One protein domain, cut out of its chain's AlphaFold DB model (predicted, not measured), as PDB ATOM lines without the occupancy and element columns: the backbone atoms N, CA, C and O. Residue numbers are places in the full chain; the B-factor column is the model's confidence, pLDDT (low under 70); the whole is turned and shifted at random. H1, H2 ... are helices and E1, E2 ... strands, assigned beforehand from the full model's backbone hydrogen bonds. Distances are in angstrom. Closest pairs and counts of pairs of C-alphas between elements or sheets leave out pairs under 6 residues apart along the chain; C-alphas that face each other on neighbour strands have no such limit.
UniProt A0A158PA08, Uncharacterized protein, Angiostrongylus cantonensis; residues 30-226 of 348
ATOM      1  N   GLY A  30     -47.198 -16.565  25.132       62.19
ATOM      2  CA  GLY A  30     -46.480 -17.775  24.710       62.19
ATOM      3  C   GLY A  30     -45.024 -17.909  25.148       62.19
ATOM      4  O   GLY A  30     -44.408 -18.911  24.811       62.19
ATOM      5  N   LEU A  31     -44.454 -16.949  25.886       75.12
ATOM      6  CA  LEU A  31     -43.063 -17.050  26.367       75.12
ATOM      7  C   LEU A  31     -42.933 -17.675  27.765       75.12
ATOM      8  O   LEU A  31     -41.856 -18.141  28.125       75.12
ATOM      9  N   LEU A  32     -44.016 -17.704  28.549       79.06
ATOM     10  CA  LEU A  32     -44.045 -18.214  29.922       79.06
ATOM     11  C   LEU A  32     -45.124 -19.282  30.083       79.06
ATOM     12  O   LEU A  32     -46.259 -19.090  29.653       79.06
ATOM     13  N   THR A  33     -44.762 -20.393  30.722       81.50
ATOM     14  CA  THR A  33     -45.695 -21.462  31.115       81.50
ATOM     15  C   THR A  33     -46.324 -21.168  32.466       81.50
ATOM     16  O   THR A  33     -47.532 -21.317  32.638       81.50
ATOM     17  N   SER A  34     -45.504 -20.749  33.431       86.31
ATOM     18  CA  SER A  34     -45.962 -20.439  34.778       86.31
ATOM     19  C   SER A  34     -44.993 -19.535  35.538       86.31
ATOM     20  O   SER A  34     -43.823 -19.382  35.177       86.31
ATOM     21  N   ILE A  35     -45.517 -18.924  36.598       89.50
ATOM     22  CA  ILE A  35     -44.795 -18.062  37.534       89.50
ATOM     23  C   ILE A  35     -44.993 -18.640  38.930       89.50
ATOM     24  O   ILE A  35     -46.127 -18.856  39.356       89.50
ATOM     25  N   VAL A  36     -43.902 -18.878  39.651       91.00
ATOM     26  CA  VAL A  36     -43.909 -19.431  41.007       91.00
ATOM     27  C   VAL A  36     -43.546 -18.335  42.001       91.00
ATOM     28  O   VAL A  36     -42.471 -17.736  41.922       91.00
ATOM     29  N   ARG A  37     -44.422 -18.119  42.985       92.44
ATOM     30  CA  ARG A  37     -44.256 -17.110  44.037       92.44
ATOM     31  C   ARG A  37     -44.170 -17.771  45.404       92.44
ATOM     32  O   ARG A  37     -45.085 -18.480  45.832       92.44
ATOM     33  N   LYS A  38     -43.056 -17.535  46.101       90.56
ATOM     34  CA  LYS A  38     -42.762 -18.084  47.434       90.56
ATOM     35  C   LYS A  38     -42.402 -16.960  48.402       90.56
ATOM     36  O   LYS A  38     -41.752 -15.995  48.019       90.56
ATOM     37  N   GLN A  39     -42.800 -17.114  49.662       89.25
ATOM     38  CA  GLN A  39     -42.505 -16.141  50.718       89.25
ATOM     39  C   GLN A  39     -40.999 -15.889  50.863       89.25
ATOM     40  O   GLN A  39     -40.211 -16.836  50.813       89.25
ATOM     41  N   GLY A  40     -40.612 -14.622  51.024       86.31
ATOM     42  CA  GLY A  40     -39.220 -14.184  51.161       86.31
ATOM     43  C   GLY A  40     -38.336 -14.347  49.926       86.31
ATOM     44  O   GLY A  40     -37.124 -14.158  50.032       86.31
ATOM     45  N   ARG A  41     -38.884 -14.727  48.762       90.31
ATOM     46  CA  ARG A  41     -38.097 -14.976  47.544       90.31
ATOM     47  C   ARG A  41     -38.560 -14.112  46.359       90.31
ATOM     48  O   ARG A  41     -39.731 -13.723  46.301       90.31
ATOM     49  N   PRO A  42     -37.653 -13.797  45.415       92.88
ATOM     50  CA  PRO A  42     -38.040 -13.255  44.119       92.88
ATOM     51  C   PRO A  42     -38.920 -14.233  43.339       92.88
ATOM     52  O   PRO A  42     -38.923 -15.440  43.610       92.88
ATOM     53  N   ASP A  43     -39.655 -13.703  42.369       93.62
ATOM     54  CA  ASP A  43     -40.475 -14.508  41.472       93.62
ATOM     55  C   ASP A  43     -39.596 -15.423  40.607       93.62
ATOM     56  O   ASP A  43     -38.547 -15.017  40.097       93.62
ATOM     57  N   VAL A  44     -40.040 -16.672  40.447       92.00
ATOM     58  CA  VAL A  44     -39.409 -17.651  39.558       92.00
ATOM     59  C   VAL A  44     -40.295 -17.836  38.337       92.00
ATOM     60  O   VAL A  44     -41.487 -18.117  38.453       92.00
ATOM     61  N   LEU A  45     -39.702 -17.693  37.166       91.00
ATOM     62  CA  LEU A  45     -40.344 -17.767  35.869       91.00
ATOM     63  C   LEU A  45     -39.980 -19.086  35.201       91.00
ATOM     64  O   LEU A  45     -38.817 -19.495  35.209       91.00
ATOM     65  N   LEU A  46     -40.972 -19.732  34.599       88.19
ATOM     66  CA  LEU A  46     -40.802 -20.976  33.859       88.19
ATOM     67  C   LEU A  46     -41.132 -20.723  32.382       88.19
ATOM     68  O   LEU A  46     -42.312 -20.720  32.015       88.19
ATOM     69  N   PRO A  47     -40.121 -20.481  31.530       85.31
ATOM     70  CA  PRO A  47     -40.312 -20.239  30.104       85.31
ATOM     71  C   PRO A  47     -40.890 -21.447  29.361       85.31
ATOM     72  O   PRO A  47     -40.837 -22.580  29.842       85.31
ATOM     73  N   THR A  48     -41.460 -21.210  28.180       81.81
ATOM     74  CA  THR A  48     -42.009 -22.263  27.302       81.81
ATOM     75  C   THR A  48     -40.947 -23.050  26.546       81.81
ATOM     76  O   THR A  48     -41.154 -24.232  26.280       81.81
ATOM     77  N   ALA A  49     -39.818 -22.422  26.218       76.31
ATOM     78  CA  ALA A  49     -38.733 -23.024  25.452       76.31
ATOM     79  C   ALA A  49     -37.376 -22.789  26.126       76.31
ATOM     80  O   ALA A  49     -37.153 -21.748  26.747       76.31
ATOM     81  N   CYS A  50     -36.475 -23.760  25.967       76.81
ATOM     82  CA  CYS A  50     -35.099 -23.708  26.452       76.81
ATOM     83  C   CYS A  50     -34.118 -23.774  25.266       76.81
ATOM     84  O   CYS A  50     -34.410 -24.497  24.311       76.81
ATOM     85  N   PRO A  51     -32.962 -23.082  25.314       72.00
ATOM     86  CA  PRO A  51     -32.459 -22.247  26.409       72.00
ATOM     87  C   PRO A  51     -33.271 -20.956  26.586       72.00
ATOM     88  O   PRO A  51     -33.739 -20.353  25.622       72.00
ATOM     89  N   SER A  52     -33.474 -20.553  27.836       73.44
ATOM     90  CA  SER A  52     -34.255 -19.366  28.166       73.44
ATOM     91  C   SER A  52     -33.399 -18.114  28.058       73.44
ATOM     92  O   SER A  52     -32.461 -17.948  28.826       73.44
ATOM     93  N   ALA A  53     -33.765 -17.181  27.182       83.00
ATOM     94  CA  ALA A  53     -33.112 -15.878  27.107       83.00
ATOM     95  C   ALA A  53     -33.610 -14.949  28.244       83.00
ATOM     96  O   ALA A  53     -34.302 -13.960  28.000       83.00
ATOM     97  N   CYS A  54     -33.302 -15.298  29.503       88.56
ATOM     98  CA  CYS A  54     -33.882 -14.686  30.708       88.56
ATOM     99  C   CYS A  54     -33.636 -13.176  30.813       88.56
ATOM    100  O   CYS A  54     -34.566 -12.408  31.074       88.56
ATOM    101  N   GLN A  55     -32.400 -12.746  30.561       90.00
ATOM    102  CA  GLN A  55     -32.015 -11.338  30.610       90.00
ATOM    103  C   GLN A  55     -32.731 -10.494  29.540       90.00
ATOM    104  O   GLN A  55     -33.467  -9.577  29.909       90.00
ATOM    105  N   PRO A  56     -32.614 -10.795  28.230       89.06
ATOM    106  CA  PRO A  56     -33.222  -9.952  27.199       89.06
ATOM    107  C   PRO A  56     -34.757 -10.006  27.184       89.06
ATOM    108  O   PRO A  56     -35.377  -9.031  26.769       89.06
ATOM    109  N   LEU A  57     -35.379 -11.109  27.625       86.62
ATOM    110  CA  LEU A  57     -36.840 -11.244  27.603       86.62
ATOM    111  C   LEU A  57     -37.515 -10.736  28.875       86.62
ATOM    112  O   LEU A  57     -38.563 -10.103  28.787       86.62
ATOM    113  N   PHE A  58     -36.942 -11.021  30.045       89.88
ATOM    114  CA  PHE A  58     -37.615 -10.800  31.327       89.88
ATOM    115  C   PHE A  58     -36.840  -9.882  32.279       89.88
ATOM    116  O   PHE A  58     -37.360  -9.567  33.350       89.88
ATOM    117  N   ARG A  59     -35.621  -9.450  31.911       92.44
ATOM    118  CA  ARG A  59     -34.655  -8.797  32.821       92.44
ATOM    119  C   ARG A  59     -34.417  -9.633  34.083       92.44
ATOM    120  O   ARG A  59     -34.370  -9.112  35.195       92.44
ATOM    121  N   ALA A  60     -34.348 -10.944  33.885       92.06
ATOM    122  CA  ALA A  60     -34.201 -11.946  34.928       92.06
ATOM    123  C   ALA A  60     -32.893 -12.717  34.746       92.06
ATOM    124  O   ALA A  60     -32.358 -12.797  33.638       92.06
ATOM    125  N   ASP A  61     -32.421 -13.333  35.821       91.50
ATOM    126  CA  ASP A  61     -31.210 -14.145  35.814       91.50
ATOM    127  C   ASP A  61     -31.554 -15.613  35.575       91.50
ATOM    128  O   ASP A  61     -32.605 -16.099  35.999       91.50
ATOM    129  N   GLU A  62     -30.679 -16.337  34.884       86.69
ATOM    130  CA  GLU A  62     -30.825 -17.782  34.740       86.69
ATOM    131  C   GLU A  62     -30.630 -18.460  36.096       86.69
ATOM    132  O   GLU A  62     -29.670 -18.191  36.820       86.69
ATOM    133  N   ALA A  63     -31.540 -19.365  36.437       81.75
ATOM    134  CA  ALA A  63     -31.420 -20.179  37.630       81.75
ATOM    135  C   ALA A  63     -31.461 -21.658  37.260       81.75
ATOM    136  O   ALA A  63     -32.395 -22.144  36.615       81.75
ATOM    137  N   ALA A  64     -30.456 -22.390  37.734       67.38
ATOM    138  CA  ALA A  64     -30.534 -23.834  37.822       67.38
ATOM    139  C   ALA A  64     -31.465 -24.174  38.990       67.38
ATOM    140  O   ALA A  64     -31.193 -23.787  40.127       67.38
ATOM    141  N   VAL A  65     -32.573 -24.868  38.725       60.38
ATOM    142  CA  VAL A  65     -33.383 -25.458  39.797       60.38
ATOM    143  C   VAL A  65     -32.625 -26.697  40.278       60.38
ATOM    144  O   VAL A  65     -32.561 -27.665  39.519       60.38
ATOM    145  N   PRO A  66     -32.023 -26.695  41.482       49.34
ATOM    146  CA  PRO A  66     -31.361 -27.880  41.999       49.34
ATOM    147  C   PRO A  66     -32.458 -28.851  42.437       49.34
ATOM    148  O   PRO A  66     -33.300 -28.490  43.258       49.34
ATOM    149  N   ASP A  67     -32.462 -30.037  41.832       48.16
ATOM    150  CA  ASP A  67     -33.214 -31.232  42.221       48.16
ATOM    151  C   ASP A  67     -34.684 -31.018  42.621       48.16
ATOM    152  O   ASP A  67     -35.050 -30.799  43.777       48.16
ATOM    153  N   GLY A  68     -35.574 -31.154  41.634       55.91
ATOM    154  CA  GLY A  68     -37.018 -31.216  41.845       55.91
ATOM    155  C   GLY A  68     -37.760 -31.778  40.627       55.91
ATOM    156  O   GLY A  68     -37.140 -32.094  39.617       55.91
ATOM    157  N   PRO A  69     -39.102 -31.843  40.641       52.41
ATOM    158  CA  PRO A  69     -39.908 -32.267  39.482       52.41
ATOM    159  C   PRO A  69     -39.777 -31.339  38.251       52.41
ATOM    160  O   PRO A  69     -40.395 -31.575  37.217       52.41
ATOM    161  N   LEU A  70     -38.981 -30.270  38.370       55.06
ATOM    162  CA  LEU A  70     -38.611 -29.321  37.321       55.06
ATOM    163  C   LEU A  70     -37.178 -29.540  36.798       55.06
ATOM    164  O   LEU A  70     -36.743 -28.780  35.934       55.06
ATOM    165  N   SER A  71     -36.444 -30.544  37.299       50.25
ATOM    166  CA  SER A  71     -35.105 -30.906  36.818       50.25
ATOM    167  C   SER A  71     -35.175 -31.240  35.324       50.25
ATOM    168  O   SER A  71     -35.792 -32.225  34.926       50.25
ATOM    169  N   GLY A  72     -34.602 -30.369  34.490       56.75
ATOM    170  CA  GLY A  72     -34.682 -30.432  33.024       56.75
ATOM    171  C   GLY A  72     -35.404 -29.248  32.370       56.75
ATOM    172  O   GLY A  72     -35.362 -29.119  31.147       56.75
ATOM    173  N   ARG A  73     -36.035 -28.356  33.146       68.12
ATOM    174  CA  ARG A  73     -36.585 -27.089  32.643       68.12
ATOM    175  C   ARG A  73     -35.649 -25.934  32.965       68.12
ATOM    176  O   ARG A  73     -35.186 -25.794  34.094       68.12
ATOM    177  N   CYS A  74     -35.408 -25.089  31.971       79.62
ATOM    178  CA  CYS A  74     -34.796 -23.788  32.181       79.62
ATOM    179  C   CYS A  74     -35.720 -22.927  33.053       79.62
ATOM    180  O   CYS A  74     -36.947 -22.984  32.927       79.62
ATOM    181  N   SER A  75     -35.136 -22.157  33.965       87.81
ATOM    182  CA  SER A  75     -35.879 -21.249  34.830       87.81
ATOM    183  C   SER A  75     -35.168 -19.911  34.912       87.81
ATOM    184  O   SER A  75     -33.938 -19.854  34.875       87.81
ATOM    185  N   CYS A  76     -35.951 -18.844  35.020       91.44
ATOM    186  CA  CYS A  76     -35.432 -17.509  35.268       91.44
ATOM    187  C   CYS A  76     -35.868 -17.054  36.656       91.44
ATOM    188  O   CYS A  76     -36.974 -17.365  37.095       91.44
ATOM    189  N   VAL A  77     -35.032 -16.294  37.346       93.56
ATOM    190  CA  VAL A  77     -35.347 -15.720  38.654       93.56
ATOM    191  C   VAL A  77     -35.192 -14.216  38.565       93.56
ATOM    192  O   VAL A  77     -34.194 -13.711  38.058       93.56
ATOM    193  N   CYS A  78     -36.197 -13.495  39.048       94.81
ATOM    194  CA  CYS A  78     -36.110 -12.046  39.117       94.81
ATOM    195  C   CYS A  78     -34.965 -11.612  40.058       94.81
ATOM    196  O   CYS A  78     -34.794 -12.204  41.132       94.81
ATOM    197  N   PRO A  79     -34.186 -10.579  39.699       93.81
ATOM    198  CA  PRO A  79     -33.096 -10.102  40.540       93.81
ATOM    199  C   PRO A  79     -33.641  -9.501  41.842       93.81
ATOM    200  O   PRO A  79     -34.784  -9.058  41.927       93.81
ATOM    201  N   ARG A  80     -32.810  -9.430  42.886       90.25
ATOM    202  CA  ARG A  80     -33.235  -8.884  44.193       90.25
ATOM    203  C   ARG A  80     -33.644  -7.411  44.135       90.25
ATOM    204  O   ARG A  80     -34.477  -6.997  44.932       90.25
ATOM    205  N   THR A  81     -33.063  -6.652  43.208       91.25
ATOM    206  CA  THR A  81     -33.389  -5.241  42.969       91.25
ATOM    207  C   THR A  81     -34.759  -5.060  42.329       91.25
ATOM    208  O   THR A  81     -35.363  -4.019  42.533       91.25
ATOM    209  N   ALA A  82     -35.258  -6.059  41.600       93.50
ATOM    210  CA  ALA A  82     -36.556  -6.045  40.940       93.50
ATOM    211  C   ALA A  82     -37.220  -7.422  41.110       93.50
ATOM    212  O   ALA A  82     -37.211  -8.222  40.181       93.50
ATOM    213  N   PRO A  83     -37.727  -7.768  42.308       93.94
ATOM    214  CA  PRO A  83     -38.075  -9.146  42.651       93.94
ATOM    215  C   PRO A  83     -39.441  -9.610  42.129       93.94
ATOM    216  O   PRO A  83     -39.790 -10.777  42.334       93.94
ATOM    217  N   VAL A  84     -40.232  -8.726  41.515       94.25
ATOM    218  CA  VAL A  84     -41.622  -8.991  41.119       94.25
ATOM    219  C   VAL A  84     -41.735  -9.060  39.611       94.25
ATOM    220  O   VAL A  84     -41.383  -8.107  38.934       94.25
ATOM    221  N   TYR A  85     -42.285 -10.140  39.066       93.50
ATOM    222  CA  TYR A  85     -42.595 -10.185  37.641       93.50
ATOM    223  C   TYR A  85     -44.010  -9.680  37.377       93.50
ATOM    224  O   TYR A  85     -44.972 -10.225  37.925       93.50
ATOM    225  N   LEU A  86     -44.132  -8.680  36.506       92.00
ATOM    226  CA  LEU A  86     -45.417  -8.196  36.009       92.00
ATOM    227  C   LEU A  86     -45.670  -8.732  34.608       92.00
ATOM    228  O   LEU A  86     -44.911  -8.453  33.677       92.00
ATOM    229  N   HIS A  87     -46.776  -9.450  34.433       88.56
ATOM    230  CA  HIS A  87     -47.136 -10.016  33.139       88.56
ATOM    231  C   HIS A  87     -47.442  -8.915  32.117       88.56
ATOM    232  O   HIS A  87     -47.023  -9.004  30.964       88.56
ATOM    233  N   THR A  88     -48.100  -7.842  32.557       86.62
ATOM    234  CA  THR A  88     -48.426  -6.690  31.702       86.62
ATOM    235  C   THR A  88     -47.186  -5.920  31.238       86.62
ATOM    236  O   THR A  88     -47.125  -5.505  30.082       86.62
ATOM    237  N   ALA A  89     -46.171  -5.777  32.098       88.00
ATOM    238  CA  ALA A  89     -44.904  -5.139  31.733       88.00
ATOM    239  C   ALA A  89     -43.972  -6.082  30.950       88.00
ATOM    240  O   ALA A  89     -43.075  -5.631  30.235       88.00
ATOM    241  N   GLY A  90     -44.154  -7.395  31.105       89.12
ATOM    242  CA  GLY A  90     -43.341  -8.430  30.475       89.12
ATOM    243  C   GLY A  90     -41.970  -8.652  31.122       89.12
ATOM    244  O   GLY A  90     -41.234  -9.517  30.655       89.12
ATOM    245  N   HIS A  91     -41.623  -7.928  32.190       92.12
ATOM    246  CA  HIS A  91     -40.316  -7.990  32.851       92.12
ATOM    247  C   HIS A  91     -40.424  -7.839  34.376       92.12
ATOM    248  O   HIS A  91     -41.481  -7.501  34.914       92.12
ATOM    249  N   CYS A  92     -39.320  -8.121  35.070       94.12
ATOM    250  CA  CYS A  92     -39.206  -7.953  36.516       94.12
ATOM    251  C   CYS A  92     -39.110  -6.467  36.921       94.12
ATOM    252  O   CYS A  92     -38.366  -5.702  36.305       94.12
ATOM    253  N   VAL A  93     -39.826  -6.073  37.975       93.69
ATOM    254  CA  VAL A  93     -39.923  -4.709  38.515       93.69
ATOM    255  C   VAL A  93     -39.672  -4.679  40.026       93.69
ATOM    256  O   VAL A  93     -39.808  -5.691  40.726       93.69
ATOM    257  N   ASP A  94     -39.295  -3.506  40.534       91.19
ATOM    258  CA  ASP A  94     -39.104  -3.223  41.961       91.19
ATOM    259  C   ASP A  94     -40.377  -2.683  42.628       91.19
ATOM    260  O   ASP A  94     -40.648  -2.981  43.794       91.19
ATOM    261  N   ARG A  95     -41.173  -1.914  41.876       90.12
ATOM    262  CA  ARG A  95     -42.372  -1.219  42.349       90.12
ATOM    263  C   ARG A  95     -43.487  -1.220  41.301       90.12
ATOM    264  O   ARG A  95     -43.266  -1.545  40.138       90.12
ATOM    265  N   LEU A  96     -44.686  -0.840  41.740       90.50
ATOM    266  CA  LEU A  96     -45.822  -0.561  40.866       90.50
ATOM    267  C   LEU A  96     -46.014   0.955  40.778       90.50
ATOM    268  O   LEU A  96     -46.214   1.607  41.804       90.50
ATOM    269  N   ASP A  97     -45.972   1.497  39.565       83.88
ATOM    270  CA  ASP A  97     -45.996   2.948  39.322       83.88
ATOM    271  C   ASP A  97     -47.415   3.527  39.178       83.88
ATOM    272  O   ASP A  97     -47.588   4.670  38.767       83.88
ATOM    273  N   GLU A  98     -48.452   2.757  39.515       83.56
ATOM    274  CA  GLU A  98     -49.848   3.187  39.333       83.56
ATOM    275  C   GLU A  98     -50.297   4.258  40.335       83.56
ATOM    276  O   GLU A  98     -51.273   4.961  40.083       83.56
ATOM    277  N   CYS A  99     -49.605   4.381  41.471       86.31
ATOM    278  CA  CYS A  99     -50.016   5.249  42.572       86.31
ATOM    279  C   CYS A  99     -48.856   6.092  43.090       86.31
ATOM    280  O   CYS A  99     -47.689   5.697  43.022       86.31
ATOM    281  N   ARG A 100     -49.192   7.249  43.662       88.19
ATOM    282  CA  ARG A 100     -48.211   8.228  44.135       88.19
ATOM    283  C   ARG A 100     -47.458   7.747  45.374       88.19
ATOM    284  O   ARG A 100     -46.250   7.957  45.475       88.19
ATOM    285  N   TYR A 101     -48.162   7.089  46.294       90.50
ATOM    286  CA  TYR A 101     -47.607   6.586  47.547       90.50
ATOM    287  C   TYR A 101     -47.877   5.089  47.689       90.50
ATOM    288  O   TYR A 101     -49.000   4.652  47.923       90.50
ATOM    289  N   ASN A 102     -46.822   4.284  47.579       91.12
ATOM    290  CA  ASN A 102     -46.894   2.855  47.858       91.12
ATOM    291  C   ASN A 102     -46.608   2.603  49.343       91.12
ATOM    292  O   ASN A 102     -45.540   2.960  49.846       91.12
ATOM    293  N   LEU A 103     -47.552   1.967  50.033       92.75
ATOM    294  CA  LEU A 103     -47.386   1.576  51.426       92.75
ATOM    295  C   LEU A 103     -46.306   0.503  51.553       92.75
ATOM    296  O   LEU A 103     -46.334  -0.519  50.868       92.75
ATOM    297  N   ALA A 104     -45.370   0.735  52.469       92.25
ATOM    298  CA  ALA A 104     -44.302  -0.203  52.776       92.25
ATOM    299  C   ALA A 104     -44.669  -1.121  53.949       92.25
ATOM    300  O   ALA A 104     -45.527  -0.818  54.781       92.25
ATOM    301  N   PHE A 105     -43.948  -2.228  54.056       91.38
ATOM    302  CA  PHE A 105     -44.014  -3.183  55.147       91.38
ATOM    303  C   PHE A 105     -42.718  -3.150  55.955       91.38
ATOM    304  O   PHE A 105     -41.631  -2.922  55.422       91.38
ATOM    305  N   ASN A 106     -42.827  -3.415  57.254       90.75
ATOM    306  CA  ASN A 106     -41.686  -3.461  58.161       90.75
ATOM    307  C   ASN A 106     -40.947  -4.808  58.056       90.75
ATOM    308  O   ASN A 106     -41.039  -5.638  58.961       90.75
ATOM    309  N   SER A 107     -40.276  -5.047  56.926       88.31
ATOM    310  CA  SER A 107     -39.411  -6.215  56.717       88.31
ATOM    311  C   SER A 107     -37.944  -5.808  56.657       88.31
ATOM    312  O   SER A 107     -37.602  -4.779  56.077       88.31
ATOM    313  N   SER A 108     -37.073  -6.648  57.220       85.69
ATOM    314  CA  SER A 108     -35.621  -6.572  57.015       85.69
ATOM    315  C   SER A 108     -35.190  -7.133  55.657       85.69
ATOM    316  O   SER A 108     -34.037  -6.974  55.266       85.69
ATOM    317  N   VAL A 109     -36.099  -7.805  54.943       84.25
ATOM    318  CA  VAL A 109     -35.857  -8.361  53.614       84.25
ATOM    319  C   VAL A 109     -36.357  -7.371  52.566       84.25
ATOM    320  O   VAL A 109     -37.560  -7.127  52.461       84.25
ATOM    321  N   ASP A 110     -35.447  -6.848  51.741       81.00
ATOM    322  CA  ASP A 110     -35.771  -5.836  50.721       81.00
ATOM    323  C   ASP A 110     -36.898  -6.282  49.775       81.00
ATOM    324  O   ASP A 110     -37.788  -5.503  49.440       81.00
ATOM    325  N   THR A 111     -36.927  -7.571  49.416       82.50
ATOM    326  CA  THR A 111     -37.940  -8.145  48.514       82.50
ATOM    327  C   THR A 111     -39.347  -8.221  49.112       82.50
ATOM    328  O   THR A 111     -40.312  -8.469  48.384       82.50
ATOM    329  N   GLU A 112     -39.485  -8.012  50.420       85.75
ATOM    330  CA  GLU A 112     -40.762  -8.007  51.136       85.75
ATOM    331  C   GLU A 112     -41.201  -6.605  51.570       85.75
ATOM    332  O   GLU A 112     -42.302  -6.446  52.091       85.75
ATOM    333  N   ARG A 113     -40.367  -5.579  51.363       88.62
ATOM    334  CA  ARG A 113     -40.639  -4.230  51.869       88.62
ATOM    335  C   ARG A 113     -41.766  -3.518  51.121       88.62
ATOM    336  O   ARG A 113     -42.525  -2.798  51.756       88.62
ATOM    337  N   LEU A 114     -41.871  -3.686  49.803       89.62
ATOM    338  CA  LEU A 114     -42.884  -2.999  48.983       89.62
ATOM    339  C   LEU A 114     -43.997  -3.936  48.513       89.62
ATOM    340  O   LEU A 114     -45.170  -3.594  48.607       89.62
ATOM    341  N   ILE A 115     -43.629  -5.118  48.015       93.31
ATOM    342  CA  ILE A 115     -44.571  -6.083  47.437       93.31
ATOM    343  C   ILE A 115     -44.293  -7.477  48.032       93.31
ATOM    344  O   ILE A 115     -43.751  -8.366  47.352       93.31
ATOM    345  N   PRO A 116     -44.601  -7.688  49.326       93.38
ATOM    346  CA  PRO A 116     -44.377  -8.963  49.989       93.38
ATOM    347  C   PRO A 116     -45.232 -10.062  49.377       93.38
ATOM    348  O   PRO A 116     -46.305  -9.821  48.821       93.38
ATOM    349  N   VAL A 117     -44.765 -11.296  49.528       93.50
ATOM    350  CA  VAL A 117     -45.562 -12.471  49.191       93.50
ATOM    351  C   VAL A 117     -46.390 -12.870  50.413       93.50
ATOM    352  O   VAL A 117     -45.837 -13.193  51.464       93.50
ATOM    353  N   VAL A 118     -47.709 -12.875  50.266       93.62
ATOM    354  CA  VAL A 118     -48.688 -13.198  51.308       93.62
ATOM    355  C   VAL A 118     -49.432 -14.483  50.976       93.62
ATOM    356  O   VAL A 118     -49.554 -14.874  49.814       93.62
ATOM    357  N   SER A 119     -49.966 -15.133  52.004       91.19
ATOM    358  CA  SER A 119     -50.886 -16.256  51.835       91.19
ATOM    359  C   SER A 119     -52.310 -15.799  52.114       91.19
ATOM    360  O   SER A 119     -52.571 -15.148  53.128       91.19
ATOM    361  N   LEU A 120     -53.218 -16.127  51.196       91.69
ATOM    362  CA  LEU A 120     -54.638 -15.844  51.365       91.69
ATOM    363  C   LEU A 120     -55.282 -16.919  52.253       91.69
ATOM    364  O   LEU A 120     -54.968 -18.102  52.101       91.69
ATOM    365  N   PRO A 121     -56.174 -16.535  53.180       90.00
ATOM    366  CA  PRO A 121     -56.990 -17.494  53.912       90.00
ATOM    367  C   PRO A 121     -58.042 -18.112  52.981       90.00
ATOM    368  O   PRO A 121     -58.495 -17.458  52.047       90.00
ATOM    369  N   ALA A 122     -58.474 -19.346  53.269       83.06
ATOM    370  CA  ALA A 122     -59.501 -20.032  52.475       83.06
ATOM    371  C   ALA A 122     -60.827 -19.245  52.434       83.06
ATOM    372  O   ALA A 122     -61.433 -19.059  51.383       83.06
ATOM    373  N   LYS A 123     -61.251 -18.705  53.583       83.50
ATOM    374  CA  LYS A 123     -62.469 -17.898  53.697       83.50
ATOM    375  C   LYS A 123     -62.333 -16.873  54.812       83.50
ATOM    376  O   LYS A 123     -61.847 -17.227  55.882       83.50
ATOM    377  N   ASN A 124     -62.811 -15.650  54.570       81.94
ATOM    378  CA  ASN A 124     -62.999 -14.587  55.570       81.94
ATOM    379  C   ASN A 124     -61.914 -14.547  56.653       81.94
ATOM    380  O   ASN A 124     -62.134 -14.979  57.785       81.94
ATOM    381  N   GLY A 125     -60.748 -14.010  56.322       88.25
ATOM    382  CA  GLY A 125     -59.631 -14.011  57.255       88.25
ATOM    383  C   GLY A 125     -58.669 -12.865  57.034       88.25
ATOM    384  O   GLY A 125     -58.776 -12.096  56.084       88.25
ATOM    385  N   VAL A 126     -57.702 -12.776  57.935       88.69
ATOM    386  CA  VAL A 126     -56.592 -11.837  57.817       88.69
ATOM    387  C   VAL A 126     -55.706 -12.297  56.662       88.69
ATOM    388  O   VAL A 126     -55.225 -13.433  56.670       88.69
ATOM    389  N   VAL A 127     -55.462 -11.421  55.688       88.88
ATOM    390  CA  VAL A 127     -54.329 -11.592  54.775       88.88
ATOM    391  C   VAL A 127     -53.099 -11.445  55.643       88.88
ATOM    392  O   VAL A 127     -52.911 -10.389  56.237       88.88
ATOM    393  N   PHE A 128     -52.320 -12.512  55.792       73.44
ATOM    394  CA  PHE A 128     -51.226 -12.546  56.757       73.44
ATOM    395  C   PHE A 128     -49.901 -12.195  56.070       73.44
ATOM    396  O   PHE A 128     -49.215 -13.098  55.576       73.44
ATOM    397  N   PRO A 129     -49.496 -10.910  56.019       67.00
ATOM    398  CA  PRO A 129     -48.098 -10.602  55.823       67.00
ATOM    399  C   PRO A 129     -47.361 -11.004  57.106       67.00
ATOM    400  O   PRO A 129     -47.825 -10.750  58.218       67.00
ATOM    401  N   LYS A 130     -46.184 -11.618  56.972       74.75
ATOM    402  CA  LYS A 130     -45.306 -11.884  58.129       74.75
ATOM    403  C   LYS A 130     -44.893 -10.599  58.859       74.75
ATOM    404  O   LYS A 130     -44.441 -10.657  59.997       74.75
ATOM    405  N   VAL A 131     -45.047  -9.459  58.190       83.56
ATOM    406  CA  VAL A 131     -44.550  -8.144  58.577       83.56
ATOM    407  C   VAL A 131     -45.684  -7.110  58.580       83.56
ATOM    408  O   VAL A 131     -46.554  -7.157  57.712       83.56
ATOM    409  N   PRO A 132     -45.719  -6.178  59.548       88.12
ATOM    410  CA  PRO A 132     -46.780  -5.178  59.635       88.12
ATOM    411  C   PRO A 132     -46.631  -4.079  58.573       88.12
ATOM    412  O   PRO A 132     -45.521  -3.757  58.150       88.12
ATOM    413  N   ILE A 133     -47.757  -3.476  58.189       91.75
ATOM    414  CA  ILE A 133     -47.822  -2.338  57.260       91.75
ATOM    415  C   ILE A 133     -47.377  -1.055  57.984       91.75
ATOM    416  O   ILE A 133     -47.779  -0.800  59.123       91.75
ATOM    417  N   LEU A 134     -46.557  -0.238  57.323       92.19
ATOM    418  CA  LEU A 134     -46.010   1.020  57.836       92.19
ATOM    419  C   LEU A 134     -46.878   2.225  57.438       92.19
ATOM    420  O   LEU A 134     -46.465   3.060  56.637       92.19
ATOM    421  N   TRP A 135     -48.061   2.353  58.039       91.31
ATOM    422  CA  TRP A 135     -49.018   3.439  57.761       91.31
ATOM    423  C   TRP A 135     -48.426   4.845  57.955       91.31
ATOM    424  O   TRP A 135     -48.463   5.673  57.044       91.31
ATOM    425  N   ASN A 136     -47.769   5.072  59.097       88.44
ATOM    426  CA  ASN A 136     -47.199   6.375  59.454       88.44
ATOM    427  C   ASN A 136     -46.126   6.853  58.461       88.44
ATOM    428  O   ASN A 136     -45.958   8.052  58.266       88.44
ATOM    429  N   SER A 137     -45.406   5.924  57.817       85.19
ATOM    430  CA  SER A 137     -44.357   6.268  56.843       85.19
ATOM    431  C   SER A 137     -44.906   6.937  55.581       85.19
ATOM    432  O   SER A 137     -44.172   7.625  54.882       85.19
ATOM    433  N   SER A 138     -46.200   6.751  55.303       84.94
ATOM    434  CA  SER A 138     -46.912   7.349  54.169       84.94
ATOM    435  C   SER A 138     -47.813   8.518  54.586       84.94
ATOM    436  O   SER A 138     -48.689   8.915  53.822       84.94
ATOM    437  N   GLY A 139     -47.622   9.047  55.802       86.81
ATOM    438  CA  GLY A 139     -48.400  10.162  56.350       86.81
ATOM    439  C   GLY A 139     -49.779   9.780  56.896       86.81
ATOM    440  O   GLY A 139     -50.488  10.651  57.393       86.81
ATOM    441  N   ILE A 140     -50.165   8.501  56.846       89.94
ATOM    442  CA  ILE A 140     -51.459   8.033  57.358       89.94
ATOM    443  C   ILE A 140     -51.360   7.873  58.874       89.94
ATOM    444  O   ILE A 140     -50.557   7.085  59.376       89.94
ATOM    445  N   ILE A 141     -52.200   8.609  59.599       88.94
ATOM    446  CA  ILE A 141     -52.234   8.594  61.061       88.94
ATOM    447  C   ILE A 141     -53.049   7.389  61.538       88.94
ATOM    448  O   ILE A 141     -54.216   7.229  61.182       88.94
ATOM    449  N   VAL A 142     -52.439   6.554  62.378       89.44
ATOM    450  CA  VAL A 142     -53.142   5.490  63.104       89.44
ATOM    451  C   VAL A 142     -53.790   6.089  64.352       89.44
ATOM    452  O   VAL A 142     -53.126   6.759  65.144       89.44
ATOM    453  N   SER A 143     -55.089   5.859  64.528       88.75
ATOM    454  CA  SER A 143     -55.857   6.369  65.667       88.75
ATOM    455  C   SER A 143     -55.437   5.720  66.994       88.75
ATOM    456  O   SER A 143     -54.817   4.654  67.022       88.75
ATOM    457  N   ALA A 144     -55.854   6.307  68.122       85.88
ATOM    458  CA  ALA A 144     -55.628   5.733  69.454       85.88
ATOM    459  C   ALA A 144     -56.252   4.330  69.629       85.88
ATOM    460  O   ALA A 144     -55.775   3.534  70.434       85.88
ATOM    461  N   SER A 145     -57.286   4.002  68.847       85.56
ATOM    462  CA  SER A 145     -57.901   2.670  68.798       85.56
ATOM    463  C   SER A 145     -57.188   1.691  67.853       85.56
ATOM    464  O   SER A 145     -57.714   0.609  67.598       85.56
ATOM    465  N   ASN A 146     -56.007   2.039  67.330       86.88
ATOM    466  CA  ASN A 146     -55.264   1.270  66.324       86.88
ATOM    467  C   ASN A 146     -56.055   1.019  65.029       86.88
ATOM    468  O   ASN A 146     -55.883  -0.009  64.373       86.88
ATOM    469  N   THR A 147     -56.923   1.962  64.660       89.69
ATOM    470  CA  THR A 147     -57.655   1.949  63.390       89.69
ATOM    471  C   THR A 147     -57.028   2.949  62.424       89.69
ATOM    472  O   THR A 147     -56.371   3.905  62.837       89.69
ATOM    473  N   VAL A 148     -57.234   2.732  61.129       92.38
ATOM    474  CA  VAL A 148     -56.900   3.707  60.086       92.38
ATOM    475  C   VAL A 148     -58.180   4.110  59.379       92.38
ATOM    476  O   VAL A 148     -59.043   3.266  59.143       92.38
ATOM    477  N   ASP A 149     -58.299   5.393  59.058       91.88
ATOM    478  CA  ASP A 149     -59.440   5.937  58.322       91.88
ATOM    479  C   ASP A 149     -59.193   5.802  56.813       91.88
ATOM    480  O   ASP A 149     -59.034   6.781  56.084       91.88
ATOM    481  N   CYS A 150     -59.031   4.552  56.379       91.56
ATOM    482  CA  CYS A 150     -58.742   4.171  55.004       91.56
ATOM    483  C   CYS A 150     -59.646   3.019  54.585       91.56
ATOM    484  O   CYS A 150     -59.815   2.045  55.318       91.56
ATOM    485  N   THR A 151     -60.162   3.102  53.365       92.38
ATOM    486  CA  THR A 151     -61.003   2.069  52.754       92.38
ATOM    487  C   THR A 151     -60.428   1.649  51.409       92.38
ATOM    488  O   THR A 151     -59.719   2.422  50.767       92.38
ATOM    489  N   VAL A 152     -60.696   0.414  50.987       92.94
ATOM    490  CA  VAL A 152     -60.276  -0.073  49.666       92.94
ATOM    491  C   VAL A 152     -61.261   0.451  48.618       92.94
ATOM    492  O   VAL A 152     -62.438   0.088  48.657       92.94
ATOM    493  N   SER A 153     -60.789   1.294  47.699       91.25
ATOM    494  CA  SER A 153     -61.588   1.864  46.604       91.25
ATOM    495  C   SER A 153     -61.658   0.907  45.414       91.25
ATOM    496  O   SER A 153     -62.746   0.564  44.945       91.25
ATOM    497  N   GLU A 154     -60.501   0.425  44.960       91.19
ATOM    498  CA  GLU A 154     -60.362  -0.457  43.802       91.19
ATOM    499  C   GLU A 154     -59.341  -1.574  44.053       91.19
ATOM    500  O   GLU A 154     -58.401  -1.440  44.839       91.19
ATOM    501  N   VAL A 155     -59.513  -2.694  43.349       92.69
ATOM    502  CA  VAL A 155     -58.620  -3.856  43.415       92.69
ATOM    503  C   VAL A 155     -58.163  -4.208  42.009       92.69
ATOM    504  O   VAL A 155     -58.986  -4.559  41.164       92.69
ATOM    505  N   PHE A 156     -56.858  -4.167  41.773       92.56
ATOM    506  CA  PHE A 156     -56.226  -4.558  40.517       92.56
ATOM    507  C   PHE A 156     -55.475  -5.868  40.693       92.56
ATOM    508  O   PHE A 156     -54.846  -6.109  41.725       92.56
ATOM    509  N   VAL A 157     -55.567  -6.727  39.684       92.69
ATOM    510  CA  VAL A 157     -54.931  -8.043  39.684       92.69
ATOM    511  C   VAL A 157     -54.181  -8.252  38.379       92.69
ATOM    512  O   VAL A 157     -54.725  -8.002  37.303       92.69
ATOM    513  N   ASP A 158     -52.957  -8.764  38.491       91.31
ATOM    514  CA  ASP A 158     -52.130  -9.206  37.370       91.31
ATOM    515  C   ASP A 158     -51.713 -10.663  37.558       91.31
ATOM    516  O   ASP A 158     -51.030 -11.041  38.520       91.31
ATOM    517  N   ASN A 159     -52.167 -11.501  36.634       83.88
ATOM    518  CA  ASN A 159     -51.775 -12.898  36.530       83.88
ATOM    519  C   ASN A 159     -51.646 -13.300  35.046       83.88
ATOM    520  O   ASN A 159     -51.875 -12.489  34.148       83.88
ATOM    521  N   VAL A 160     -51.250 -14.549  34.774       78.88
ATOM    522  CA  VAL A 160     -51.032 -15.033  33.393       78.88
ATOM    523  C   VAL A 160     -52.316 -14.981  32.543       78.88
ATOM    524  O   VAL A 160     -52.252 -14.786  31.332       78.88
ATOM    525  N   GLU A 161     -53.486 -15.134  33.163       71.00
ATOM    526  CA  GLU A 161     -54.791 -15.175  32.486       71.00
ATOM    527  C   GLU A 161     -55.460 -13.791  32.384       71.00
ATOM    528  O   GLU A 161     -56.130 -13.461  31.408       71.00
ATOM    529  N   HIS A 162     -55.270 -12.968  33.405       62.91
ATOM    530  CA  HIS A 162     -55.904 -11.693  33.673       62.91
ATOM    531  C   HIS A 162     -54.780 -10.663  33.742       62.91
ATOM    532  O   HIS A 162     -54.227 -10.371  34.802       62.91
ATOM    533  N   ARG A 163     -54.415 -10.151  32.565       76.81
ATOM    534  CA  ARG A 163     -53.559  -8.968  32.426       76.81
ATOM    535  C   ARG A 163     -54.190  -7.819  33.190       76.81
ATOM    536  O   ARG A 163     -55.393  -7.631  33.020       76.81
ATOM    537  N   TRP A 164     -53.386  -7.108  33.980       85.81
ATOM    538  CA  TRP A 164     -53.743  -5.960  34.821       85.81
ATOM    539  C   TRP A 164     -55.212  -5.522  34.720       85.81
ATOM    540  O   TRP A 164     -55.593  -4.726  33.855       85.81
ATOM    541  N   LYS A 165     -56.067  -6.112  35.560       88.56
ATOM    542  CA  LYS A 165     -57.520  -5.948  35.476       88.56
ATOM    543  C   LYS A 165     -58.107  -5.537  36.815       88.56
ATOM    544  O   LYS A 165     -57.838  -6.164  37.839       88.56
ATOM    545  N   ALA A 166     -58.989  -4.542  36.769       88.00
ATOM    546  CA  ALA A 166     -59.832  -4.180  37.896       88.00
ATOM    547  C   ALA A 166     -60.832  -5.305  38.206       88.00
ATOM    548  O   ALA A 166     -61.581  -5.769  37.335       88.00
ATOM    549  N   VAL A 167     -60.864  -5.741  39.459       87.12
ATOM    550  CA  VAL A 167     -61.813  -6.737  39.944       87.12
ATOM    551  C   VAL A 167     -63.035  -6.017  40.496       87.12
ATOM    552  O   VAL A 167     -63.022  -5.458  41.583       87.12
ATOM    553  N   SER A 168     -64.128  -6.066  39.739       71.44
ATOM    554  CA  SER A 168     -65.394  -5.389  40.046       71.44
ATOM    555  C   SER A 168     -66.221  -6.045  41.164       71.44
ATOM    556  O   SER A 168     -67.354  -5.631  41.426       71.44
ATOM    557  N   ARG A 169     -65.693  -7.080  41.833       64.31
ATOM    558  CA  ARG A 169     -66.395  -7.756  42.931       64.31
ATOM    559  C   ARG A 169     -66.277  -6.914  44.193       64.31
ATOM    560  O   ARG A 169     -65.205  -6.788  44.776       64.31
ATOM    561  N   ARG A 170     -67.410  -6.321  44.573       62.06
ATOM    562  CA  ARG A 170     -67.536  -5.429  45.724       62.06
ATOM    563  C   ARG A 170     -67.096  -6.190  46.980       62.06
ATOM    564  O   ARG A 170     -67.764  -7.133  47.388       62.06
ATOM    565  N   VAL A 171     -65.983  -5.746  47.568       76.81
ATOM    566  CA  VAL A 171     -65.420  -6.190  48.856       76.81
ATOM    567  C   VAL A 171     -64.686  -7.544  48.843       76.81
ATOM    568  O   VAL A 171     -64.961  -8.407  49.665       76.81
ATOM    569  N   LEU A 172     -63.703  -7.751  47.957       90.81
ATOM    570  CA  LEU A 172     -62.733  -8.854  48.145       90.81
ATOM    571  C   LEU A 172     -61.770  -8.598  49.303       90.81
ATOM    572  O   LEU A 172     -61.380  -9.527  50.012       90.81
ATOM    573  N   PHE A 173     -61.384  -7.338  49.465       93.50
ATOM    574  CA  PHE A 173     -60.451  -6.887  50.475       93.50
ATOM    575  C   PHE A 173     -61.051  -5.723  51.245       93.50
ATOM    576  O   PHE A 173     -61.767  -4.899  50.681       93.50
ATOM    577  N   ASP A 174     -60.746  -5.682  52.530       92.56
ATOM    578  CA  ASP A 174     -61.175  -4.638  53.450       92.56
ATOM    579  C   ASP A 174     -60.044  -4.345  54.440       92.56
ATOM    580  O   ASP A 174     -59.184  -5.200  54.668       92.56
ATOM    581  N   ILE A 175     -60.026  -3.153  55.027       92.00
ATOM    582  CA  ILE A 175     -59.071  -2.804  56.076       92.00
ATOM    583  C   ILE A 175     -59.815  -2.839  57.401       92.00
ATOM    584  O   ILE A 175     -60.732  -2.062  57.644       92.00
ATOM    585  N   SER A 176     -59.400  -3.736  58.290       90.44
ATOM    586  CA  SER A 176     -59.986  -3.818  59.624       90.44
ATOM    587  C   SER A 176     -58.921  -3.979  60.689       90.44
ATOM    588  O   SER A 176     -57.765  -4.303  60.423       90.44
ATOM    589  N   THR A 177     -59.319  -3.790  61.941       89.88
ATOM    590  CA  THR A 177     -58.413  -4.022  63.066       89.88
ATOM    591  C   THR A 177     -58.476  -5.482  63.482       89.88
ATOM    592  O   THR A 177     -59.550  -6.018  63.749       89.88
ATOM    593  N   ALA A 178     -57.323  -6.133  63.549       86.12
ATOM    594  CA  ALA A 178     -57.189  -7.489  64.055       86.12
ATOM    595  C   ALA A 178     -55.926  -7.571  64.918       86.12
ATOM    596  O   ALA A 178     -54.893  -6.991  64.589       86.12
ATOM    597  N   ARG A 179     -56.010  -8.257  66.065       84.56
ATOM    598  CA  ARG A 179     -54.913  -8.337  67.055       84.56
ATOM    599  C   ARG A 179     -54.352  -6.955  67.454       84.56
ATOM    600  O   ARG A 179     -53.147  -6.799  67.631       84.56
ATOM    601  N   GLY A 180     -55.230  -5.952  67.554       85.38
ATOM    602  CA  GLY A 180     -54.870  -4.582  67.931       85.38
ATOM    603  C   GLY A 180     -54.073  -3.808  66.876       85.38
ATOM    604  O   GLY A 180     -53.391  -2.856  67.233       85.38
ATOM    605  N   ARG A 181     -54.101  -4.223  65.602       88.56
ATOM    606  CA  ARG A 181     -53.418  -3.532  64.498       88.56
ATOM    607  C   ARG A 181     -54.306  -3.453  63.252       88.56
ATOM    608  O   ARG A 181     -55.068  -4.394  63.013       88.56
ATOM    609  N   PRO A 182     -54.180  -2.394  62.436       90.56
ATOM    610  CA  PRO A 182     -54.848  -2.311  61.142       90.56
ATOM    611  C   PRO A 182     -54.229  -3.328  60.173       90.56
ATOM    612  O   PRO A 182     -53.019  -3.316  59.926       90.56
ATOM    613  N   MET A 183     -55.055  -4.233  59.652       90.88
ATOM    614  CA  MET A 183     -54.663  -5.315  58.750       90.88
ATOM    615  C   MET A 183     -55.631  -5.418  57.571       90.88
ATOM    616  O   MET A 183     -56.788  -5.009  57.650       90.88
ATOM    617  N   VAL A 184     -55.151  -6.005  56.475       93.25
ATOM    618  CA  VAL A 184     -55.996  -6.327  55.325       93.25
ATOM    619  C   VAL A 184     -56.745  -7.625  55.603       93.25
ATOM    620  O   VAL A 184     -56.146  -8.654  55.924       93.25
ATOM    621  N   MET A 185     -58.058  -7.587  55.447       92.62
ATOM    622  CA  MET A 185     -58.944  -8.737  55.515       92.62
ATOM    623  C   MET A 185     -59.308  -9.183  54.111       92.62
ATOM    624  O   MET A 185     -59.729  -8.376  53.291       92.62
ATOM    625  N   PHE A 186     -59.202 -10.479  53.851       94.06
ATOM    626  CA  PHE A 186     -59.762 -11.106  52.666       94.06
ATOM    627  C   PHE A 186     -61.173 -11.602  52.979       94.06
ATOM    628  O   PHE A 186     -61.372 -12.346  53.943       94.06
ATOM    629  N   ARG A 187     -62.144 -11.189  52.167       92.12
ATOM    630  CA  ARG A 187     -63.576 -11.504  52.297       92.12
ATOM    631  C   ARG A 187     -64.103 -12.388  51.162       92.12
ATOM    632  O   ARG A 187     -65.308 -12.589  51.039       92.12
ATOM    633  N   GLY A 188     -63.203 -12.905  50.330       89.50
ATOM    634  CA  GLY A 188     -63.562 -13.748  49.201       89.50
ATOM    635  C   GLY A 188     -63.832 -15.214  49.556       89.50
ATOM    636  O   GLY A 188     -63.781 -15.651  50.710       89.50
ATOM    637  N   SER A 189     -64.129 -15.962  48.501       89.06
ATOM    638  CA  SER A 189     -64.411 -17.397  48.443       89.06
ATOM    639  C   SER A 189     -63.214 -18.202  47.924       89.06
ATOM    640  O   SER A 189     -62.299 -17.644  47.322       89.06
ATOM    641  N   ASP A 190     -63.256 -19.532  48.054       88.38
ATOM    642  CA  ASP A 190     -62.205 -20.431  47.540       88.38
ATOM    643  C   ASP A 190     -61.958 -20.267  46.025       88.38
ATOM    644  O   ASP A 190     -60.833 -20.404  45.539       88.38
ATOM    645  N   ALA A 191     -63.002 -19.918  45.263       86.50
ATOM    646  CA  ALA A 191     -62.886 -19.621  43.836       86.50
ATOM    647  C   ALA A 191     -62.028 -18.370  43.581       86.50
ATOM    648  O   ALA A 191     -61.214 -18.346  42.658       86.50
ATOM    649  N   GLU A 192     -62.172 -17.341  44.418       89.19
ATOM    650  CA  GLU A 192     -61.369 -16.118  44.338       89.19
ATOM    651  C   GLU A 192     -59.951 -16.346  44.859       89.19
ATOM    652  O   GLU A 192     -59.012 -15.818  44.271       89.19
ATOM    653  N   VAL A 193     -59.763 -17.189  45.879       90.06
ATOM    654  CA  VAL A 193     -58.421 -17.633  46.296       90.06
ATOM    655  C   VAL A 193     -57.705 -18.312  45.132       90.06
ATOM    656  O   VAL A 193     -56.559 -17.975  44.834       90.06
ATOM    657  N   THR A 194     -58.387 -19.220  44.431       88.25
ATOM    658  CA  THR A 194     -57.832 -19.923  43.266       88.25
ATOM    659  C   THR A 194     -57.474 -18.945  42.142       88.25
ATOM    660  O   THR A 194     -56.371 -19.007  41.610       88.25
ATOM    661  N   MET A 195     -58.354 -17.982  41.842       87.62
ATOM    662  CA  MET A 195     -58.115 -16.933  40.837       87.62
ATOM    663  C   MET A 195     -56.915 -16.035  41.182       87.62
ATOM    664  O   MET A 195     -56.162 -15.616  40.300       87.62
ATOM    665  N   LEU A 196     -56.747 -15.710  42.466       91.06
ATOM    666  CA  LEU A 196     -55.688 -14.833  42.960       91.06
ATOM    667  C   LEU A 196     -54.377 -15.578  43.233       91.06
ATOM    668  O   LEU A 196     -53.355 -14.937  43.456       91.06
ATOM    669  N   THR A 197     -54.376 -16.911  43.229       91.31
ATOM    670  CA  THR A 197     -53.185 -17.714  43.524       91.31
ATOM    671  C   THR A 197     -52.088 -17.429  42.509       91.31
ATOM    672  O   THR A 197     -52.290 -17.486  41.297       91.31
ATOM    673  N   GLY A 198     -50.901 -17.090  43.016       91.62
ATOM    674  CA  GLY A 198     -49.791 -16.702  42.162       91.62
ATOM    675  C   GLY A 198     -50.037 -15.405  41.389       91.62
ATOM    676  O   GLY A 198     -49.348 -15.215  40.396       91.62
ATOM    677  N   ALA A 199     -50.960 -14.522  41.799       93.25
ATOM    678  CA  ALA A 199     -51.205 -13.201  41.199       93.25
ATOM    679  C   ALA A 199     -50.488 -12.060  41.955       93.25
ATOM    680  O   ALA A 199     -50.088 -12.226  43.112       93.25
ATOM    681  N   VAL A 200     -50.290 -10.918  41.288       94.94
ATOM    682  CA  VAL A 200     -49.942  -9.644  41.938       94.94
ATOM    683  C   VAL A 200     -51.246  -8.901  42.152       94.94
ATOM    684  O   VAL A 200     -52.057  -8.815  41.234       94.94
ATOM    685  N   VAL A 201     -51.458  -8.399  43.361       94.50
ATOM    686  CA  VAL A 201     -52.653  -7.649  43.735       94.50
ATOM    687  C   VAL A 201     -52.224  -6.262  44.180       94.50
ATOM    688  O   VAL A 201     -51.316  -6.132  45.003       94.50
ATOM    689  N   GLN A 202     -52.895  -5.242  43.661       94.50
ATOM    690  CA  GLN A 202     -52.772  -3.870  44.128       94.50
ATOM    691  C   GLN A 202     -54.135  -3.378  44.602       94.50
ATOM    692  O   GLN A 202     -55.132  -3.454  43.885       94.50
ATOM    693  N   LEU A 203     -54.173  -2.890  45.834       94.25
ATOM    694  CA  LEU A 203     -55.330  -2.250  46.436       94.25
ATOM    695  C   LEU A 203     -55.120  -0.746  46.353       94.25
ATOM    696  O   LEU A 203     -54.142  -0.244  46.911       94.25
ATOM    697  N   LYS A 204     -56.036  -0.043  45.694       93.69
ATOM    698  CA  LYS A 204     -56.116   1.410  45.804       93.69
ATOM    699  C   LYS A 204     -56.902   1.770  47.051       93.69
ATOM    700  O   LYS A 204     -57.897   1.113  47.379       93.69
ATOM    701  N   LEU A 205     -56.402   2.757  47.783       93.06
ATOM    702  CA  LEU A 205     -56.959   3.164  49.058       93.06
ATOM    703  C   LEU A 205     -57.512   4.582  48.965       93.06
ATOM    704  O   LEU A 205     -56.880   5.489  48.427       93.06
ATOM    705  N   SER A 206     -58.679   4.771  49.567       93.06
ATOM    706  CA  SER A 206     -59.256   6.077  49.852       93.06
ATOM    707  C   SER A 206     -59.114   6.336  51.346       93.06
ATOM    708  O   SER A 206     -59.819   5.723  52.153       93.06
ATOM    709  N   CYS A 207     -58.178   7.214  51.703       92.12
ATOM    710  CA  CYS A 207     -57.872   7.601  53.078       92.12
ATOM    711  C   CYS A 207     -58.351   9.024  53.367       92.12
ATOM    712  O   CYS A 207     -58.221   9.913  52.526       92.12
ATOM    713  N   ASN A 208     -58.870   9.259  54.568       90.88
ATOM    714  CA  ASN A 208     -59.302  10.589  54.980       90.88
ATOM    715  C   ASN A 208     -58.117  11.572  55.038       90.88
ATOM    716  O   ASN A 208     -57.035  11.231  55.517       90.88
ATOM    717  N   GLY A 209     -58.325  12.792  54.541       86.88
ATOM    718  CA  GLY A 209     -57.286  13.822  54.435       86.88
ATOM    719  C   GLY A 209     -56.361  13.698  53.218       86.88
ATOM    720  O   GLY A 209     -55.481  14.540  53.056       86.88
ATOM    721  N   PHE A 210     -56.573  12.705  52.351       89.19
ATOM    722  CA  PHE A 210     -55.825  12.508  51.106       89.19
ATOM    723  C   PHE A 210     -56.773  12.457  49.906       89.19
ATOM    724  O   PHE A 210     -57.977  12.232  50.065       89.19
ATOM    725  N   ALA A 211     -56.252  12.687  48.698       86.19
ATOM    726  CA  ALA A 211     -57.063  12.471  47.505       86.19
ATOM    727  C   ALA A 211     -57.288  10.963  47.296       86.19
ATOM    728  O   ALA A 211     -56.470  10.129  47.690       86.19
ATOM    729  N   ALA A 212     -58.426  10.609  46.693       82.44
ATOM    730  CA  ALA A 212     -58.729   9.217  46.386       82.44
ATOM    731  C   ALA A 212     -57.627   8.612  45.501       82.44
ATOM    732  O   ALA A 212     -57.111   9.286  44.609       82.44
ATOM    733  N   ASP A 213     -57.289   7.346  45.753       80.19
ATOM    734  CA  ASP A 213     -56.348   6.551  44.957       80.19
ATOM    735  C   ASP A 213     -54.885   7.040  44.957       80.19
ATOM    736  O   ASP A 213     -54.060   6.531  44.196       80.19
ATOM    737  N   GLU A 214     -54.510   7.982  45.832       89.19
ATOM    738  CA  GLU A 214     -53.102   8.387  45.978       89.19
ATOM    739  C   GLU A 214     -52.247   7.313  46.661       89.19
ATOM    740  O   GLU A 214     -51.056   7.179  46.349       89.19
ATOM    741  N   HIS A 215     -52.850   6.544  47.572       93.00
ATOM    742  CA  HIS A 215     -52.182   5.501  48.345       93.00
ATOM    743  C   HIS A 215     -52.553   4.120  47.840       93.00
ATOM    744  O   HIS A 215     -53.730   3.794  47.689       93.00
ATOM    745  N   CYS A 216     -51.542   3.275  47.666       93.69
ATOM    746  CA  CYS A 216     -51.740   1.897  47.250       93.69
ATOM    747  C   CYS A 216     -50.980   0.915  48.118       93.69
ATOM    748  O   CYS A 216     -49.871   1.176  48.589       93.69
ATOM    749  N   LEU A 217     -51.594  -0.245  48.307       93.69
ATOM    750  CA  LEU A 217     -51.005  -1.376  49.000       93.69
ATOM    751  C   LEU A 217     -50.909  -2.545  48.032       93.69
ATOM    752  O   LEU A 217     -51.917  -2.987  47.485       93.69
ATOM    753  N   SER A 218     -49.704  -3.065  47.855       94.56
ATOM    754  CA  SER A 218     -49.430  -4.078  46.842       94.56
ATOM    755  C   SER A 218     -48.852  -5.328  47.483       94.56
ATOM    756  O   SER A 218     -48.035  -5.248  48.399       94.56
ATOM    757  N   PHE A 219     -49.261  -6.501  47.013       95.06
ATOM    758  CA  PHE A 219     -48.711  -7.773  47.474       95.06
ATOM    759  C   PHE A 219     -48.805  -8.850  46.396       95.06
ATOM    760  O   PHE A 219     -49.621  -8.806  45.478       95.06
ATOM    761  N   ARG A 220     -47.949  -9.854  46.527       94.44
ATOM    762  CA  ARG A 220     -47.938 -11.067  45.710       94.44
ATOM    763  C   ARG A 220     -48.646 -12.180  46.461       94.44
ATOM    764  O   ARG A 220     -48.401 -12.366  47.647       94.44
ATOM    765  N   VAL A 221     -49.467 -12.972  45.797       94.25
ATOM    766  CA  VAL A 221     -50.103 -14.133  46.431       94.25
ATOM    767  C   VAL A 221     -49.226 -15.365  46.231       94.25
ATOM    768  O   VAL A 221     -48.770 -15.639  45.119       94.25
ATOM    769  N   THR A 222     -48.982 -16.121  47.303       93.12
ATOM    770  CA  THR A 222     -48.256 -17.397  47.236       93.12
ATOM    771  C   THR A 222     -48.909 -18.364  46.260       93.12
ATOM    772  O   THR A 222     -50.132 -18.473  46.227       93.12
ATOM    773  N   GLY A 223     -48.090 -19.135  45.551       90.62
ATOM    774  CA  GLY A 223     -48.553 -20.212  44.684       90.62
ATOM    775  C   GLY A 223     -47.969 -20.110  43.287       90.62
ATOM    776  O   GLY A 223     -46.943 -19.463  43.073       90.62
ATOM    777  N   VAL A 224     -48.611 -20.793  42.347       87.62
ATOM    778  CA  VAL A 224     -48.183 -20.848  40.953       87.62
ATOM    779  C   VAL A 224     -49.311 -20.324  40.082       87.62
ATOM    780  O   VAL A 224     -50.439 -20.789  40.217       87.62
ATOM    781  N   SER A 225     -49.007 -19.365  39.212       84.62
ATOM    782  CA  SER A 225     -49.938 -18.873  38.195       84.62
ATOM    783  C   SER A 225     -49.532 -19.384  36.820       84.62
ATOM    784  O   SER A 225     -48.339 -19.488  36.527       84.62
ATOM    785  N   GLY A 226     -50.521 -19.687  35.980       75.19
ATOM    786  CA  GLY A 226     -50.335 -20.315  34.676       75.19
ATOM    787  C   GLY A 226     -50.469 -21.836  34.732       75.19
ATOM    788  O   GLY A 226     -50.582 -22.443  35.798       75.19
TER     789      GLY A 226
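Overview. This is residues 30 to 226 of the 348 residues of an uncharacterized protein of Angiostrongylus cantonensis (UniProt A0A158PA08). The model is an elongated body of two parts: at one end a five-stranded sheet with the short helix H1 on it and the small hairpin E5 E6 beside H1, at the other a sandwich of the twisted three-stranded sheet E7 E10 E11 and the hairpin E8 E9, their strands crossed. E11 runs on into E12, from the sandwich into the five-stranded sheet. The 197 printed residues hold four helices and twelve strands, E1 E2 H1 E3 E4 E5 E6 H2 H3 E7 E8 E9 H4 E10 E11 E12 along the chain; the class is mixed, helices and strands, with under half of the residues in named elements. The whole is compact, with a radius of gyration of the C-alphas of 17.0 A and spans of 55 by 32 by 27 A.

Arrangement. The largest sheet, antiparallel, runs E3 (residues 61 to 63), E4 (75 to 77), E2 (44 to 47), E1 (32 to 37), E12 (223 to 226). Across its pairs, N 61 and O 77, 2.9 A, N 45 and O 76, 2.7 A, N 36 and O 44, 2.8 A, and N 35 and O 225, 2.9 A, are within hydrogen-bond range. H1 (54 to 58) is on this sheet at a height of 7.7 A. E2, H1 and E3 form a split strand-helix-strand unit, two strands of one sheet with a helix between them along the chain and another strand, E4, between them in the sheet, and its crossover is right-handed. The closest C-alphas of H1 and E6 (91 to 93) are those of Phe 58 and His 91, 4.2 A apart. E6 forms a hairpin with E5 (84 to 86), N 93 and O 84 at 2.7 A. E11 (215 to 221) runs on into E12 at 88 degrees. In the strongly twisted antiparallel sheet E7 (150 to 158), E10 (200 to 207), E11, N 156 and O 202 are 2.8 A apart, and N 203 and O 217 2.8 A. E7 bends by 58 degrees at residue 153. E8 (173 to 178) and E9 (181 to 186) form a hairpin, N 183 and O 176 at 2.8 A. These two sheets form a sandwich, face to face, 10.4 A centre to centre where they face each other, their strands at 56 degrees. H4 (190 to 196) only grazes the three-stranded and five-stranded sheets; H2 (110 to 113) and H3 (135 to 138) are on neither. Every O i to N i+4 pair in H1 and H4 is within hydrogen-bond range; H2 and H3 are too short for one.

Along the chain. E1 begins at C-alpha 32 (-44.045, -18.214, 29.922), and E12 ends at C-alpha 226 (-50.335, -20.315, 34.676). E7 spans 23.1 A, E10 22.0 A and E11 19.8 A.

Size, cuts and confidence. The C-alphas farthest apart are those of Pro 51 and Ala 144, 56.3 A. The printed part has no cut; the links E3 to E4, E6 to H2, H2 to H3, H3 to E7 and E7 to E8 are long. Confidence is under 70 at residues 30, 64 to 73, 129, 162 and 169 to 170.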